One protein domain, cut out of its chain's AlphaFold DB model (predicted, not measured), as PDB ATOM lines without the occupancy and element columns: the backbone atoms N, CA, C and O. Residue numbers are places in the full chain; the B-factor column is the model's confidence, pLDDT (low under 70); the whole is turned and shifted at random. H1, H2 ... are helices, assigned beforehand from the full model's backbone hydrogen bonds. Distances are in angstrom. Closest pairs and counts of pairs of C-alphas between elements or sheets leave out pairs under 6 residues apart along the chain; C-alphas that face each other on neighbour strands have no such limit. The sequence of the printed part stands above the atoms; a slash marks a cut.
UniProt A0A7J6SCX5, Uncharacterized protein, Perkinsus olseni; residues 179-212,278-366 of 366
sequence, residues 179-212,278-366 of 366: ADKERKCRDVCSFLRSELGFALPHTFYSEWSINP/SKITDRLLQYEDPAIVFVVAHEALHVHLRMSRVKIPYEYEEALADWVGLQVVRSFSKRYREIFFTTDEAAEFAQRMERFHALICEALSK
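AT A GLANCE: This is residues 179 to 212 and 278 to 366 of the 366 residues of an uncharacterized protein of Perkinsus olseni (UniProt A0A7J6SCX5). The long helices H3 and H4 form a helical hairpin, and H3 crosses H2, which lies in the middle and touches each of the other three helices; H1 packs on another side of H2. Residues 355 to 366, of which 355 to 364 belong to H4, stand free and stick out as an arm. The printed part has 123 residues with four named helices, in the order H1, H2, H3, H4, and no named strand: the class is all helix. It is compact, with a radius of gyration of the C-alphas of 14.7 A, and spans 45 by 36 by 31 A.

IN THESE COORDINATES: H3, residues 314 to 335, is 31.0 A long, and H4, residues 343 to 364, is 31.6 A, ending at C-alpha 364 (19.704, 7.274, -46.089). H2, residues 289 to 307, is 27.0 A. H1, residues 179 to 194, is 22.5 A and begins at C-alpha 179 (58.828, 7.899, -33.854).

HOW THE PARTS SIT: H2 is the hub. It touches H3 at a steep tilt of 50 degrees, opposite ways; their closest C-alphas, of Phe 294 and Gly 325, are 4.4 A apart. H1 touches H2 at a steep tilt of 41 degrees, the same way, closest at the C-alphas of Val 188 and Val 293, 6.5 A. In the hairpin H3 and H4 stand at a shallow tilt of 20 degrees, touching through residues 326 to 334 and 343 to 350; the closest C-alphas are those of Ser 333 and Thr 343, 5.4 A. H4 touches H2 at Pro 290 and Ala 346, closest C-alphas 6.0 A apart. H1 and H4 are apart. Every O i to N i+4 pair is within hydrogen-bond range in H1, H2 and H4, and 17 of 18 in H3.

THE WHOLE: The C-alphas farthest apart, of Ala 179 and Lys 366, are 45.8 A apart. Residues 213 to 277 are not printed; C-alphas 212 and 278 are 11.6 A apart across this cut. The links H2 to H3 and H3 to H4 are short. Residues 337 to 338 and 366 have pLDDT under 70.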
ATOM      1  N   ALA A 179      58.504   8.918 -34.852       92.44
ATOM      2  CA  ALA A 179      58.828   7.899 -33.854       92.44
ATOM      3  C   ALA A 179      57.800   7.855 -32.706       92.44
ATOM      4  O   ALA A 179      57.447   6.773 -32.230       92.44
ATOM      5  N   ASP A 180      57.276   9.011 -32.292       92.12
ATOM      6  CA  ASP A 180      56.221   9.112 -31.281       92.12
ATOM      7  C   ASP A 180      54.904   8.480 -31.760       92.12
ATOM      8  O   ASP A 180      54.247   7.754 -31.008       92.12
ATOM      9  N   LYS A 181      54.532   8.681 -33.029       93.44
ATOM     10  CA  LYS A 181      53.344   8.058 -33.631       93.44
ATOM     11  C   LYS A 181      53.510   6.557 -33.888       93.44
ATOM     12  O   LYS A 181      52.558   5.798 -33.710       93.44
ATOM     13  N   GLU A 182      54.710   6.092 -34.227       93.56
ATOM     14  CA  GLU A 182      55.010   4.655 -34.276       93.56
ATOM     15  C   GLU A 182      54.872   4.002 -32.898       93.56
ATOM     16  O   GLU A 182      54.239   2.953 -32.769       93.56
ATOM     17  N   ARG A 183      55.444   4.630 -31.858       93.31
ATOM     18  CA  ARG A 183      55.307   4.161 -30.473       93.31
ATOM     19  C   ARG A 183      53.834   4.079 -30.084       93.31
ATOM     20  O   ARG A 183      53.407   3.045 -29.582       93.31
ATOM     21  N   LYS A 184      53.049   5.106 -30.419       93.00
ATOM     22  CA  LYS A 184      51.598   5.131 -30.196       93.00
ATOM     23  C   LYS A 184      50.891   3.918 -30.806       93.00
ATOM     24  O   LYS A 184      50.098   3.287 -30.119       93.00
ATOM     25  N   CYS A 185      51.203   3.541 -32.050       94.25
ATOM     26  CA  CYS A 185      50.616   2.343 -32.667       94.25
ATOM     27  C   CYS A 185      50.890   1.083 -31.827       94.25
ATOM     28  O   CYS A 185      49.978   0.297 -31.570       94.25
ATOM     29  N   ARG A 186      52.128   0.913 -31.343       94.12
ATOM     30  CA  ARG A 186      52.517  -0.234 -30.501       94.12
ATOM     31  C   ARG A 186      51.817  -0.216 -29.143       94.12
ATOM     32  O   ARG A 186      51.372  -1.268 -28.685       94.12
ATOM     33  N   ASP A 187      51.679   0.956 -28.533       94.00
ATOM     34  CA  ASP A 187      51.019   1.117 -27.234       94.00
ATOM     35  C   ASP A 187      49.520   0.812 -27.325       94.00
ATOM     36  O   ASP A 187      48.990   0.099 -26.473       94.00
ATOM     37  N   VAL A 188      48.851   1.238 -28.404       95.25
ATOM     38  CA  VAL A 188      47.461   0.844 -28.690       95.25
ATOM     39  C   VAL A 188      47.360  -0.670 -28.856       95.25
ATOM     40  O   VAL A 188      46.503  -1.296 -28.242       95.25
ATOM     41  N   CYS A 189      48.266  -1.297 -29.610       95.25
ATOM     42  CA  CYS A 189      48.271  -2.755 -29.759       95.25
ATOM     43  C   CYS A 189      48.478  -3.481 -28.420       95.25
ATOM     44  O   CYS A 189      47.880  -4.531 -28.188       95.25
ATOM     45  N   SER A 190      49.323  -2.942 -27.537       94.50
ATOM     46  CA  SER A 190      49.525  -3.474 -26.186       94.50
ATOM     47  C   SER A 190      48.250  -3.364 -25.353       94.50
ATOM     48  O   SER A 190      47.810  -4.359 -24.774       94.50
ATOM     49  N   PHE A 191      47.609  -2.192 -25.363       94.94
ATOM     50  CA  PHE A 191      46.332  -1.945 -24.696       94.94
ATOM     51  C   PHE A 191      45.243  -2.919 -25.173       94.94
ATOM     52  O   PHE A 191      44.613  -3.586 -24.359       94.94
ATOM     53  N   LEU A 192      45.079  -3.088 -26.487       96.12
ATOM     54  CA  LEU A 192      44.085  -3.999 -27.067       96.12
ATOM     55  C   LEU A 192      44.318  -5.462 -26.657       96.12
ATOM     56  O   LEU A 192      43.364  -6.171 -26.343       96.12
ATOM     57  N   ARG A 193      45.575  -5.928 -26.628       95.50
ATOM     58  CA  ARG A 193      45.893  -7.305 -26.207       95.50
ATOM     59  C   ARG A 193      45.682  -7.519 -24.710       95.50
ATOM     60  O   ARG A 193      45.107  -8.529 -24.322       95.50
ATOM     61  N   SER A 194      46.192  -6.610 -23.882       93.88
ATOM     62  CA  SER A 194      46.251  -6.794 -22.427       93.88
ATOM     63  C   SER A 194      44.941  -6.455 -21.724       93.88
ATOM     64  O   SER A 194      44.530  -7.191 -20.832       93.88
ATOM     65  N   GLU A 195      44.270  -5.385 -22.142       92.19
ATOM     66  CA  GLU A 195      43.084  -4.868 -21.455       92.19
ATOM     67  C   GLU A 195      41.787  -5.363 -22.103       92.19
ATOM     68  O   GLU A 195      40.816  -5.639 -21.402       92.19
ATOM     69  N   LEU A 196      41.758  -5.493 -23.439       93.25
ATOM     70  CA  LEU A 196      40.569  -5.965 -24.167       93.25
ATOM     71  C   LEU A 196      40.636  -7.443 -24.566       93.25
ATOM     72  O   LEU A 196      39.651  -7.986 -25.060       93.25
ATOM     73  N   GLY A 197      41.785  -8.102 -24.385       96.00
ATOM     74  CA  GLY A 197      41.952  -9.515 -24.725       96.00
ATOM     75  C   GLY A 197      41.908  -9.810 -26.227       96.00
ATOM     76  O   GLY A 197      41.595 -10.935 -26.622       96.00
ATOM     77  N   PHE A 198      42.198  -8.829 -27.089       96.88
ATOM     78  CA  PHE A 198      42.146  -9.043 -28.534       96.88
ATOM     79  C   PHE A 198      43.236 -10.026 -28.974       96.88
ATOM     80  O   PHE A 198      44.433  -9.822 -28.753       96.88
ATOM     81  N   ALA A 199      42.815 -11.080 -29.669       95.69
ATOM     82  CA  ALA A 199      43.705 -11.982 -30.392       95.69
ATOM     83  C   ALA A 199      44.311 -11.261 -31.609       95.69
ATOM     84  O   ALA A 199      43.667 -11.150 -32.649       95.69
ATOM     85  N   LEU A 200      45.544 -10.767 -31.462       95.00
ATOM     86  CA  LEU A 200      46.289 -10.066 -32.512       95.00
ATOM     87  C   LEU A 200      47.636 -10.754 -32.756       95.00
ATOM     88  O   LEU A 200      48.339 -11.049 -31.782       95.00
ATOM     89  N   PRO A 201      48.062 -10.945 -34.019       93.81
ATOM     90  CA  PRO A 201      49.380 -11.485 -34.311       93.81
ATOM     91  C   PRO A 201      50.458 -10.529 -33.792       93.81
ATOM     92  O   PRO A 201      50.240  -9.318 -33.696       93.81
ATOM     93  N   HIS A 202      51.643 -11.049 -33.466       90.69
ATOM     94  CA  HIS A 202      52.763 -10.220 -32.999       90.69
ATOM     95  C   HIS A 202      53.190  -9.162 -34.023       90.69
ATOM     96  O   HIS A 202      53.711  -8.126 -33.626       90.69
ATOM     97  N   THR A 203      52.905  -9.407 -35.305       91.31
ATOM     98  CA  THR A 203      53.228  -8.527 -36.430       91.31
ATOM     99  C   THR A 203      52.265  -7.345 -36.610       91.31
ATOM    100  O   THR A 203      52.553  -6.425 -37.376       91.31
ATOM    101  N   PHE A 204      51.119  -7.337 -35.912       93.88
ATOM    102  CA  PHE A 204      50.094  -6.294 -36.035       93.88
ATOM    103  C   PHE A 204      50.655  -4.928 -35.606       93.88
ATOM    104  O   PHE A 204      50.987  -4.733 -34.435       93.88
ATOM    105  N   TYR A 205      50.807  -4.020 -36.575       93.31
ATOM    106  CA  TYR A 205      51.462  -2.710 -36.481       93.31
ATOM    107  C   TYR A 205      52.836  -2.717 -35.793       93.31
ATOM    108  O   TYR A 205      53.238  -1.732 -35.171       93.31
ATOM    109  N   SER A 206      53.596  -3.807 -35.924       89.94
ATOM    110  CA  SER A 206      54.999  -3.851 -35.491       89.94
ATOM    111  C   SER A 206      55.986  -3.671 -36.645       89.94
ATOM    112  O   SER A 206      57.166  -3.428 -36.408       89.94
ATOM    113  N   GLU A 207      55.514  -3.799 -37.884       91.06
ATOM    114  CA  GLU A 207      56.332  -3.776 -39.094       91.06
ATOM    115  C   GLU A 207      55.914  -2.651 -40.040       91.06
ATOM    116  O   GLU A 207      54.749  -2.245 -40.101       91.06
ATOM    117  N   TRP A 208      56.884  -2.165 -40.809       90.06
ATOM    118  CA  TRP A 208      56.671  -1.188 -41.866       90.06
ATOM    119  C   TRP A 208      56.141  -1.855 -43.134       90.06
ATOM    120  O   TRP A 208      56.590  -2.931 -43.527       90.06
ATOM    121  N   SER A 209      55.204  -1.190 -43.808       86.25
ATOM    122  CA  SER A 209      54.838  -1.565 -45.172       86.25
ATOM    123  C   SER A 209      56.045  -1.401 -46.092       86.25
ATOM    124  O   SER A 209      56.773  -0.413 -45.987       86.25
ATOM    125  N   ILE A 210      56.226  -2.342 -47.024       83.19
ATOM    126  CA  ILE A 210      57.267  -2.276 -48.063       83.19
ATOM    127  C   ILE A 210      57.075  -1.009 -48.912       83.19
ATOM    128  O   ILE A 210      58.044  -0.371 -49.315       83.19
ATOM    129  N   ASN A 211      55.818  -0.598 -49.106       82.44
ATOM    130  CA  ASN A 211      55.442   0.604 -49.841       82.44
ATOM    131  C   ASN A 211      54.657   1.566 -48.926       82.44
ATOM    132  O   ASN A 211      53.435   1.693 -49.043       82.44
ATOM    133  N   PRO A 212      55.330   2.284 -48.010       72.19
ATOM    134  CA  PRO A 212      54.680   3.022 -46.923       72.19
ATOM    135  C   PRO A 212      53.884   4.249 -47.387       72.19
ATOM    136  O   PRO A 212      53.044   4.759 -46.652       72.19
ATOM    137  N   SER A 278      47.875  -4.693 -41.936       83.69
ATOM    138  CA  SER A 278      48.010  -4.105 -40.598       83.69
ATOM    139  C   SER A 278      49.440  -3.641 -40.304       83.69
ATOM    140  O   SER A 278      49.944  -3.787 -39.194       83.69
ATOM    141  N   LYS A 279      50.118  -3.117 -41.332       89.19
ATOM    142  CA  LYS A 279      51.482  -2.580 -41.265       89.19
ATOM    143  C   LYS A 279      51.467  -1.064 -41.105       89.19
ATOM    144  O   LYS A 279      50.541  -0.386 -41.552       89.19
ATOM    145  N   ILE A 280      52.535  -0.519 -40.529       89.50
ATOM    146  CA  ILE A 280      52.740   0.926 -40.407       89.50
ATOM    147  C   ILE A 280      53.014   1.523 -41.798       89.50
ATOM    148  O   ILE A 280      53.819   0.999 -42.574       89.50
ATOM    149  N   THR A 281      52.347   2.634 -42.117       88.88
ATOM    150  CA  THR A 281      52.512   3.393 -43.367       88.88
ATOM    151  C   THR A 281      52.779   4.864 -43.057       88.88
ATOM    152  O   THR A 281      52.323   5.376 -42.035       88.88
ATOM    153  N   ASP A 282      53.479   5.581 -43.943       88.81
ATOM    154  CA  ASP A 282      53.726   7.020 -43.762       88.81
ATOM    155  C   ASP A 282      52.403   7.792 -43.710       88.81
ATOM    156  O   ASP A 282      52.281   8.784 -42.999       88.81
ATOM    157  N   ARG A 283      51.393   7.321 -44.449       85.50
ATOM    158  CA  ARG A 283      50.066   7.936 -44.486       85.50
ATOM    159  C   ARG A 283      49.279   7.744 -43.193       85.50
ATOM    160  O   ARG A 283      48.615   8.683 -42.774       85.50
ATOM    161  N   LEU A 284      49.364   6.577 -42.548       89.88
ATOM    162  CA  LEU A 284      48.761   6.382 -41.226       89.88
ATOM    163  C   LEU A 284      49.324   7.403 -40.232       89.88
ATOM    164  O   LEU A 284      48.568   8.050 -39.518       89.88
ATOM    165  N   LEU A 285      50.645   7.600 -40.234       92.31
ATOM    166  CA  LEU A 285      51.303   8.532 -39.315       92.31
ATOM    167  C   LEU A 285      51.066  10.015 -39.666       92.31
ATOM    168  O   LEU A 285      51.435  10.895 -38.890       92.31
ATOM    169  N   GLN A 286      50.446  10.329 -40.806       90.62
ATOM    170  CA  GLN A 286      50.032  11.700 -41.130       90.62
ATOM    171  C   GLN A 286      48.725  12.102 -40.446       90.62
ATOM    172  O   GLN A 286      48.430  13.294 -40.378       90.62
ATOM    173  N   TYR A 287      47.946  11.142 -39.942       91.31
ATOM    174  CA  TYR A 287      46.736  11.459 -39.199       91.31
ATOM    175  C   TYR A 287      47.038  12.122 -37.853       91.31
ATOM    176  O   TYR A 287      48.140  12.020 -37.302       91.31
ATOM    177  N   GLU A 288      46.025  12.814 -37.333       93.69
ATOM    178  CA  GLU A 288      46.006  13.248 -35.942       93.69
ATOM    179  C   GLU A 288      46.018  12.032 -35.008       93.69
ATOM    180  O   GLU A 288      45.546  10.942 -35.340       93.69
ATOM    181  N   ASP A 289      46.552  12.230 -33.817       94.12
ATOM    182  CA  ASP A 289      46.749  11.175 -32.834       94.12
ATOM    183  C   ASP A 289      45.489  10.364 -32.475       94.12
ATOM    184  O   ASP A 289      45.578   9.130 -32.512       94.12
ATOM    185  N   PRO A 290      44.313  10.969 -32.200       94.50
ATOM    186  CA  PRO A 290      43.101  10.190 -31.944       94.50
ATOM    187  C   PRO A 290      42.657   9.369 -33.163       94.50
ATOM    188  O   PRO A 290      42.172   8.251 -33.000       94.50
ATOM    189  N   ALA A 291      42.887   9.859 -34.384       94.06
ATOM    190  CA  ALA A 291      42.560   9.122 -35.602       94.06
ATOM    191  C   ALA A 291      43.485   7.912 -35.816       94.06
ATOM    192  O   ALA A 291      43.022   6.867 -36.267       94.06
ATOM    193  N   ILE A 292      44.766   8.001 -35.440       93.69
ATOM    194  CA  ILE A 292      45.668   6.836 -35.447       93.69
ATOM    195  C   ILE A 292      45.139   5.757 -34.498       93.69
ATOM    196  O   ILE A 292      45.040   4.596 -34.893       93.69
ATOM    197  N   VAL A 293      44.768   6.131 -33.268       95.44
ATOM    198  CA  VAL A 293      44.211   5.181 -32.289       95.44
ATOM    199  C   VAL A 293      42.927   4.541 -32.808       95.44
ATOM    200  O   VAL A 293      42.787   3.323 -32.721       95.44
ATOM    201  N   PHE A 294      42.033   5.346 -33.387       95.44
ATOM    202  CA  PHE A 294      40.805   4.867 -34.012       95.44
ATOM    203  C   PHE A 294      41.093   3.816 -35.091       95.44
ATOM    204  O   PHE A 294      40.603   2.698 -34.988       95.44
ATOM    205  N   VAL A 295      41.936   4.141 -36.081       93.50
ATOM    206  CA  VAL A 295      42.243   3.241 -37.206       93.50
ATOM    207  C   VAL A 295      42.907   1.952 -36.725       93.50
ATOM    208  O   VAL A 295      42.528   0.869 -37.159       93.50
ATOM    209  N   VAL A 296      43.873   2.035 -35.803       95.06
ATOM    210  CA  VAL A 296      44.543   0.837 -35.271       95.06
ATOM    211  C   VAL A 296      43.546  -0.075 -34.550       95.06
ATOM    212  O   VAL A 296      43.601  -1.290 -34.726       95.06
ATOM    213  N   ALA A 297      42.628   0.488 -33.761       96.25
ATOM    214  CA  ALA A 297      41.606  -0.276 -33.051       96.25
ATOM    215  C   ALA A 297      40.534  -0.865 -33.984       96.25
ATOM    216  O   ALA A 297      40.133  -2.014 -33.789       96.25
ATOM    217  N   HIS A 298      40.126  -0.114 -35.010       95.56
ATOM    218  CA  HIS A 298      39.216  -0.562 -36.069       95.56
ATOM    219  C   HIS A 298      39.758  -1.818 -36.756       95.56
ATOM    220  O   HIS A 298      39.142  -2.883 -36.727       95.56
ATOM    221  N   GLU A 299      40.985  -1.734 -37.273       94.19
ATOM    222  CA  GLU A 299      41.642  -2.854 -37.955       94.19
ATOM    223  C   GLU A 299      41.917  -4.034 -37.014       94.19
ATOM    224  O   GLU A 299      41.877  -5.199 -37.422       94.19
ATOM    225  N   ALA A 300      42.171  -3.757 -35.732       95.44
ATOM    226  CA  ALA A 300      42.407  -4.797 -34.742       95.44
ATOM    227  C   ALA A 300      41.165  -5.658 -34.515       95.44
ATOM    228  O   ALA A 300      41.301  -6.867 -34.323       95.44
ATOM    229  N   LEU A 301      39.963  -5.073 -34.573       96.38
ATOM    230  CA  LEU A 301      38.734  -5.848 -34.468       96.38
ATOM    231  C   LEU A 301      38.589  -6.813 -35.650       96.38
ATOM    232  O   LEU A 301      38.335  -7.995 -35.421       96.38
ATOM    233  N   HIS A 302      38.812  -6.358 -36.886       93.88
ATOM    234  CA  HIS A 302      38.761  -7.228 -38.070       93.88
ATOM    235  C   HIS A 302      39.705  -8.429 -37.932       93.88
ATOM    236  O   HIS A 302      39.344  -9.576 -38.213       93.88
ATOM    237  N   VAL A 303      40.933  -8.181 -37.467       93.56
ATOM    238  CA  VAL A 303      41.919  -9.242 -37.228       93.56
ATOM    239  C   VAL A 303      41.463 -10.173 -36.107       93.56
ATOM    240  O   VAL A 303      41.528 -11.392 -36.271       93.56
ATOM    241  N   HIS A 304      40.952  -9.621 -35.006       95.44
ATOM    242  CA  HIS A 304      40.451 -10.400 -33.883       95.44
ATOM    243  C   HIS A 304      39.296 -11.322 -34.289       95.44
ATOM    244  O   HIS A 304      39.351 -12.517 -34.005       95.44
ATOM    245  N   LEU A 305      38.284 -10.810 -34.996       94.62
ATOM    246  CA  LEU A 305      37.141 -11.598 -35.466       94.62
ATOM    247  C   LEU A 305      37.594 -12.736 -36.386       94.62
ATOM    248  O   LEU A 305      37.193 -13.887 -36.190       94.62
ATOM    249  N   ARG A 306      38.516 -12.448 -37.316       93.06
ATOM    250  CA  ARG A 306      39.098 -13.453 -38.215       93.06
ATOM    251  C   ARG A 306      39.851 -14.544 -37.454       93.06
ATOM    252  O   ARG A 306      39.647 -15.727 -37.726       93.06
ATOM    253  N   MET A 307      40.705 -14.171 -36.500       92.50
ATOM    254  CA  MET A 307      41.466 -15.129 -35.685       92.50
ATOM    255  C   MET A 307      40.559 -15.967 -34.780       92.50
ATOM    256  O   MET A 307      40.777 -17.170 -34.634       92.50
ATOM    257  N   SER A 308      39.507 -15.355 -34.238       94.50
ATOM    258  CA  SER A 308      38.485 -16.013 -33.420       94.50
ATOM    259  C   SER A 308      37.471 -16.810 -34.247       94.50
ATOM    260  O   SER A 308      36.610 -17.476 -33.676       94.50
ATOM    261  N   ARG A 309      37.565 -16.768 -35.586       94.56
ATOM    262  CA  ARG A 309      36.628 -17.400 -36.534       94.56
ATOM    263  C   ARG A 309      35.173 -16.972 -36.317       94.56
ATOM    264  O   ARG A 309      34.250 -17.727 -36.622       94.56
ATOM    265  N   VAL A 310      34.971 -15.766 -35.792       92.19
ATOM    266  CA  VAL A 310      33.649 -15.165 -35.642       92.19
ATOM    267  C   VAL A 310      33.258 -14.591 -36.994       92.19
ATOM    268  O   VAL A 310      33.972 -13.762 -37.549       92.19
ATOM    269  N   LYS A 311      32.131 -15.059 -37.529       89.94
ATOM    270  CA  LYS A 311      31.569 -14.574 -38.787       89.94
ATOM    271  C   LYS A 311      30.346 -13.724 -38.485       89.94
ATOM    272  O   LYS A 311      29.399 -14.214 -37.876       89.94
ATOM    273  N   ILE A 312      30.379 -12.475 -38.921       89.44
ATOM    274  CA  ILE A 312      29.244 -11.551 -38.908       89.44
ATOM    275  C   ILE A 312      29.134 -10.916 -40.299       89.44
ATOM    276  O   ILE A 312      30.122 -10.926 -41.036       89.44
ATOM    277  N   PRO A 313      27.955 -10.425 -40.717       87.50
ATOM    278  CA  PRO A 313      27.838  -9.789 -42.022       87.50
ATOM    279  C   PRO A 313      28.697  -8.521 -42.083       87.50
ATOM    280  O   PRO A 313      28.844  -7.821 -41.078       87.50
ATOM    281  N   TYR A 314      29.249  -8.230 -43.260       83.44
ATOM    282  CA  TYR A 314      30.268  -7.198 -43.459       83.44
ATOM    283  C   TYR A 314      29.844  -5.819 -42.934       83.44
ATOM    284  O   TYR A 314      30.619  -5.132 -42.276       83.44
ATOM    285  N   GLU A 315      28.590  -5.431 -43.154       84.88
ATOM    286  CA  GLU A 315      28.053  -4.151 -42.693       84.88
ATOM    287  C   GLU A 315      28.036  -4.046 -41.162       84.88
ATOM    288  O   GLU A 315      28.300  -2.980 -40.609       84.88
ATOM    289  N   TYR A 316      27.756  -5.156 -40.470       88.06
ATOM    290  CA  TYR A 316      27.819  -5.214 -39.009       88.06
ATOM    291  C   TYR A 316      29.262  -5.250 -38.512       88.06
ATOM    292  O   TYR A 316      29.548  -4.686 -37.461       88.06
ATOM    293  N   GLU A 317      30.162  -5.899 -39.253       91.62
ATOM    294  CA  GLU A 317      31.589  -5.933 -38.939       91.62
ATOM    295  C   GLU A 317      32.200  -4.532 -38.938       91.62
ATOM    296  O   GLU A 317      32.806  -4.136 -37.945       91.62
ATOM    297  N   GLU A 318      31.986  -3.766 -40.008       90.12
ATOM    298  CA  GLU A 318      32.478  -2.389 -40.128       90.12
ATOM    299  C   GLU A 318      31.848  -1.472 -39.069       90.12
ATOM    300  O   GLU A 318      32.556  -0.729 -38.395       90.12
ATOM    301  N   ALA A 319      30.533  -1.581 -38.831       89.56
ATOM    302  CA  ALA A 319      29.864  -0.785 -37.799       89.56
ATOM    303  C   ALA A 319      30.374  -1.102 -36.381       89.56
ATOM    304  O   ALA A 319      30.501  -0.206 -35.541       89.56
ATOM    305  N   LEU A 320      30.666  -2.376 -36.096       91.69
ATOM    306  CA  LEU A 320      31.257  -2.784 -34.826       91.69
ATOM    307  C   LEU A 320      32.704  -2.290 -34.708       91.69
ATOM    308  O   LEU A 320      33.098  -1.858 -33.624       91.69
ATOM    309  N   ALA A 321      33.475  -2.317 -35.797       94.31
ATOM    310  CA  ALA A 321      34.848  -1.820 -35.841       94.31
ATOM    311  C   ALA A 321      34.911  -0.311 -35.576       94.31
ATOM    312  O   ALA A 321      35.673   0.108 -34.701       94.31
ATOM    313  N   ASP A 322      34.023   0.473 -36.198       93.69
ATOM    314  CA  ASP A 322      33.879   1.907 -35.933       93.69
ATOM    315  C   ASP A 322      33.548   2.160 -34.456       93.69
ATOM    316  O   ASP A 322      34.172   2.985 -33.780       93.69
ATOM    317  N   TRP A 323      32.569   1.425 -33.916       92.81
ATOM    318  CA  TRP A 323      32.160   1.581 -32.522       92.81
ATOM    319  C   TRP A 323      33.299   1.245 -31.551       92.81
ATOM    320  O   TRP A 323      33.581   2.036 -30.647       92.81
ATOM    321  N   VAL A 324      33.988   0.116 -31.751       94.94
ATOM    322  CA  VAL A 324      35.160  -0.276 -30.953       94.94
ATOM    323  C   VAL A 324      36.255   0.780 -31.061       94.94
ATOM    324  O   VAL A 324      36.793   1.193 -30.031       94.94
ATOM    325  N   GLY A 325      36.543   1.272 -32.267       95.00
ATOM    326  CA  GLY A 325      37.514   2.337 -32.498       95.00
ATOM    327  C   GLY A 325      37.229   3.567 -31.638       95.00
ATOM    328  O   GLY A 325      38.117   4.061 -30.940       95.00
ATOM    329  N   LEU A 326      35.971   4.015 -31.594       93.69
ATOM    330  CA  LEU A 326      35.549   5.145 -30.759       93.69
ATOM    331  C   LEU A 326      35.689   4.872 -29.256       93.69
ATOM    332  O   LEU A 326      36.154   5.747 -28.516       93.69
ATOM    333  N   GLN A 327      35.317   3.677 -28.784       92.62
ATOM    334  CA  GLN A 327      35.478   3.326 -27.366       92.62
ATOM    335  C   GLN A 327      36.953   3.266 -26.960       92.62
ATOM    336  O   GLN A 327      37.312   3.711 -25.864       92.62
ATOM    337  N   VAL A 328      37.818   2.764 -27.843       94.81
ATOM    338  CA  VAL A 328      39.261   2.702 -27.601       94.81
ATOM    339  C   VAL A 328      39.857   4.099 -27.562       94.81
ATOM    340  O   VAL A 328      40.574   4.391 -26.614       94.81
ATOM    341  N   VAL A 329      39.507   5.003 -28.482       94.62
ATOM    342  CA  VAL A 329      39.961   6.409 -28.429       94.62
ATOM    343  C   VAL A 329      39.639   7.050 -27.075       94.62
ATOM    344  O   VAL A 329      40.512   7.658 -26.451       94.62
ATOM    345  N   ARG A 330      38.407   6.869 -26.581       90.94
ATOM    346  CA  ARG A 330      37.959   7.408 -25.284       90.94
ATOM    347  C   ARG A 330      38.665   6.768 -24.088       90.94
ATOM    348  O   ARG A 330      38.948   7.453 -23.108       90.94
ATOM    349  N   SER A 331      38.906   5.462 -24.128       91.75
ATOM    350  CA  SER A 331      39.508   4.727 -23.006       91.75
ATOM    351  C   SER A 331      41.025   4.916 -22.956       91.75
ATOM    352  O   SER A 331      41.603   5.097 -21.885       91.75
ATOM    353  N   PHE A 332      41.664   4.944 -24.126       90.44
ATOM    354  CA  PHE A 332      43.098   5.133 -24.282       90.44
ATOM    355  C   PHE A 332      43.529   6.532 -23.819       90.44
ATOM    356  O   PHE A 332      44.491   6.645 -23.062       90.44
ATOM    357  N   SER A 333      42.778   7.591 -24.154       89.94
ATOM    358  CA  SER A 333      43.086   8.956 -23.685       89.94
ATOM    359  C   SER A 333      43.023   9.102 -22.163       89.94
ATOM    360  O   SER A 333      43.840   9.803 -21.566       89.94
ATOM    361  N   LYS A 334      42.093   8.399 -21.503       87.25
ATOM    362  CA  LYS A 334      41.967   8.407 -20.038       87.25
ATOM    363  C   LYS A 334      43.131   7.713 -19.336       87.25
ATOM    364  O   LYS A 334      43.470   8.115 -18.228       87.25
ATOM    365  N   ARG A 335      43.698   6.669 -19.945       81.88
ATOM    366  CA  ARG A 335      44.789   5.881 -19.353       81.88
ATOM    367  C   ARG A 335      46.159   6.507 -19.591       81.88
ATOM    368  O   ARG A 335      46.998   6.491 -18.701       81.88
ATOM    369  N   TYR A 336      46.370   7.074 -20.773       79.75
ATOM    370  CA  TYR A 336      47.649   7.647 -21.189       79.75
ATOM    371  C   TYR A 336      47.623   9.182 -21.158       79.75
ATOM    372  O   TYR A 336      48.211   9.811 -22.041       79.75
ATOM    373  N   ARG A 337      46.910   9.769 -20.174       65.44
ATOM    374  CA  ARG A 337      46.645  11.218 -20.064       65.44
ATOM    375  C   ARG A 337      47.891  12.026 -20.437       65.44
ATOM    376  O   ARG A 337      48.937  11.867 -19.816       65.44
ATOM    377  N   GLU A 338      47.739  12.859 -21.465       61.50
ATOM    378  CA  GLU A 338      48.713  13.852 -21.955       61.50
ATOM    379  C   GLU A 338      49.965  13.323 -22.670       61.50
ATOM    380  O   GLU A 338      50.730  14.115 -23.211       61.50
ATOM    381  N   ILE A 339      50.172  12.005 -22.770       70.06
ATOM    382  CA  ILE A 339      51.323  11.464 -23.521       70.06
ATOM    383  C   ILE A 339      51.091  11.570 -25.035       70.06
ATOM    384  O   ILE A 339      52.038  11.686 -25.812       70.06
ATOM    385  N   PHE A 340      49.828  11.501 -25.455       74.88
ATOM    386  CA  PHE A 340      49.458  11.364 -26.861       74.88
ATOM    387  C   PHE A 340      48.389  12.361 -27.294       74.88
ATOM    388  O   PHE A 340      48.586  13.084 -28.255       74.88
ATOM    389  N   PHE A 341      47.259  12.397 -26.597       83.75
ATOM    390  CA  PHE A 341      46.208  13.390 -26.796       83.75
ATOM    391  C   PHE A 341      45.379  13.492 -25.517       83.75
ATOM    392  O   PHE A 341      45.350  12.575 -24.686       83.75
ATOM    393  N   THR A 342      44.734  14.633 -25.347       86.69
ATOM    394  CA  THR A 342      43.885  14.960 -24.206       86.69
ATOM    395  C   THR A 342      42.537  14.241 -24.290       86.69
ATOM    396  O   THR A 342      42.094  13.774 -25.345       86.69
ATOM    397  N   THR A 343      41.840  14.152 -23.157       85.00
ATOM    398  CA  THR A 343      40.456  13.658 -23.119       85.00
ATOM    399  C   THR A 343      39.505  14.531 -23.931       85.00
ATOM    400  O   THR A 343      38.534  14.008 -24.476       85.00
ATOM    401  N   ASP A 344      39.801  15.825 -24.052       87.38
ATOM    402  CA  ASP A 344      38.996  16.773 -24.822       87.38
ATOM    403  C   ASP A 344      39.177  16.538 -26.322       87.38
ATOM    404  O   ASP A 344      38.185  16.373 -27.028       87.38
ATOM    405  N   GLU A 345      40.415  16.367 -26.804       86.62
ATOM    406  CA  GLU A 345      40.688  15.972 -28.197       86.62
ATOM    407  C   GLU A 345      40.019  14.635 -28.555       86.62
ATOM    408  O   GLU A 345      39.444  14.483 -29.635       86.62
ATOM    409  N   ALA A 346      40.027  13.668 -27.629       88.25
ATOM    410  CA  ALA A 346      39.320  12.399 -27.797       88.25
ATOM    411  C   ALA A 346      37.796  12.590 -27.909       88.25
ATOM    412  O   ALA A 346      37.136  11.952 -28.734       88.25
ATOM    413  N   ALA A 347      37.225  13.452 -27.064       88.12
ATOM    414  CA  ALA A 347      35.797  13.746 -27.051       88.12
ATOM    415  C   ALA A 347      35.367  14.505 -28.313       88.12
ATOM    416  O   ALA A 347      34.345  14.160 -28.907       88.12
ATOM    417  N   GLU A 348      36.156  15.485 -28.755       90.62
ATOM    418  CA  GLU A 348      35.938  16.207 -30.007       90.62
ATOM    419  C   GLU A 348      35.989  15.263 -31.209       90.62
ATOM    420  O   GLU A 348      35.075  15.280 -32.036       90.62
ATOM    421  N   PHE A 349      37.001  14.390 -31.284       91.19
ATOM    422  CA  PHE A 349      37.096  13.380 -32.338       91.19
ATOM    423  C   PHE A 349      35.850  12.488 -32.373       91.19
ATOM    424  O   PHE A 349      35.225  12.336 -33.425       91.19
ATOM    425  N   ALA A 350      35.441  11.955 -31.219       88.44
ATOM    426  CA  ALA A 350      34.274  11.086 -31.138       88.44
ATOM    427  C   ALA A 350      32.981  11.808 -31.546       88.44
ATOM    428  O   ALA A 350      32.193  11.259 -32.313       88.44
ATOM    429  N   GLN A 351      32.788  13.061 -31.120       89.50
ATOM    430  CA  GLN A 351      31.639  13.866 -31.542       89.50
ATOM    431  C   GLN A 351      31.637  14.132 -33.053       89.50
ATOM    432  O   GLN A 351      30.571  14.126 -33.669       89.50
ATOM    433  N   ARG A 352      32.803  14.373 -33.671       90.94
ATOM    434  CA  ARG A 352      32.902  14.537 -35.132       90.94
ATOM    435  C   ARG A 352      32.456  13.268 -35.859       90.94
ATOM    436  O   ARG A 352      31.668  13.371 -36.798       90.94
ATOM    437  N   MET A 353      32.903  12.099 -35.400       87.06
ATOM    438  CA  MET A 353      32.515  10.808 -35.979       87.06
ATOM    439  C   MET A 353      31.024  10.514 -35.785       87.06
ATOM    440  O   MET A 353      30.332  10.192 -36.744       87.06
ATOM    441  N   GLU A 354      30.480  10.724 -34.587       87.06
ATOM    442  CA  GLU A 354      29.048  10.535 -34.315       87.06
ATOM    443  C   GLU A 354      28.170  11.452 -35.185       87.06
ATOM    444  O   GLU A 354      27.170  11.008 -35.752       87.06
ATOM    445  N   ARG A 355      28.566  12.722 -35.364       88.88
ATOM    446  CA  ARG A 355      27.873  13.651 -36.274       88.88
ATOM    447  C   ARG A 355      27.943  13.187 -37.724       88.88
ATOM    448  O   ARG A 355      26.951  13.297 -38.438       88.88
ATOM    449  N   PHE A 356      29.089  12.672 -38.164       83.12
ATOM    450  CA  PHE A 356      29.236  12.123 -39.508       83.12
ATOM    451  C   PHE A 356      28.296  10.928 -39.737       83.12
ATOM    452  O   PHE A 356      27.581  10.904 -40.738       83.12
ATOM    453  N   HIS A 357      28.205  10.001 -38.778       81.19
ATOM    454  CA  HIS A 357      27.269   8.873 -38.847       81.19
ATOM    455  C   HIS A 357      25.813   9.350 -38.877       81.19
ATOM    456  O   HIS A 357      25.028   8.871 -39.693       81.19
ATOM    457  N   ALA A 358      25.456  10.341 -38.055       83.94
ATOM    458  CA  ALA A 358      24.113  10.915 -38.054       83.94
ATOM    459  C   ALA A 358      23.735  11.518 -39.420       83.94
ATOM    460  O   ALA A 358      22.621  11.300 -39.894       83.94
ATOM    461  N   LEU A 359      24.667  12.214 -40.081       81.06
ATOM    462  CA  LEU A 359      24.459  12.754 -41.429       81.06
ATOM    463  C   LEU A 359      24.256  11.651 -42.474       81.06
ATOM    464  O   LEU A 359      23.408  11.800 -43.354       81.06
ATOM    465  N   ILE A 360      24.995  10.541 -42.374       78.44
ATOM    466  CA  ILE A 360      24.785   9.372 -43.240       78.44
ATOM    467  C   ILE A 360      23.382   8.801 -43.013       78.44
ATOM    468  O   ILE A 360      22.643   8.612 -43.974       78.44
ATOM    469  N   CYS A 361      22.983   8.570 -41.760       79.19
ATOM    470  CA  CYS A 361      21.653   8.048 -41.442       79.19
ATOM    471  C   CYS A 361      20.532   8.968 -41.945       79.19
ATOM    472  O   CYS A 361      19.540   8.482 -42.487       79.19
ATOM    473  N   GLU A 362      20.689  10.288 -41.811       81.06
ATOM    474  CA  GLU A 362      19.730  11.261 -42.343       81.06
ATOM    475  C   GLU A 362      19.646  11.187 -43.873       81.06
ATOM    476  O   GLU A 362      18.549  11.201 -44.432       81.06
ATOM    477  N   ALA A 363      20.790  11.084 -44.555       73.56
ATOM    478  CA  ALA A 363      20.844  10.966 -46.008       73.56
ATOM    479  C   ALA A 363      20.206   9.666 -46.521       73.56
ATOM    480  O   ALA A 363      19.606   9.678 -47.589       73.56
ATOM    481  N   LEU A 364      20.308   8.572 -45.760       73.25
ATOM    482  CA  LEU A 364      19.704   7.274 -46.089       73.25
ATOM    483  C   LEU A 364      18.208   7.177 -45.748       73.25
ATOM    484  O   LEU A 364      17.544   6.249 -46.199       73.25
ATOM    485  N   SER A 365      17.678   8.097 -44.938       76.31
ATOM    486  CA  SER A 365      16.265   8.105 -44.520       76.31
ATOM    487  C   SER A 365      15.346   8.891 -45.469       76.31
ATOM    488  O   SER A 365      14.138   8.950 -45.234       76.31
ATOM    489  N   LYS A 366      15.913   9.532 -46.495       67.88
ATOM    490  CA  LYS A 366      15.208  10.287 -47.541       67.88
ATOM    491  C   LYS A 366      15.149   9.455 -48.811       67.88
ATOM    492  O   LYS A 366      14.101   9.536 -49.489       67.88
TER     493      LYS A 366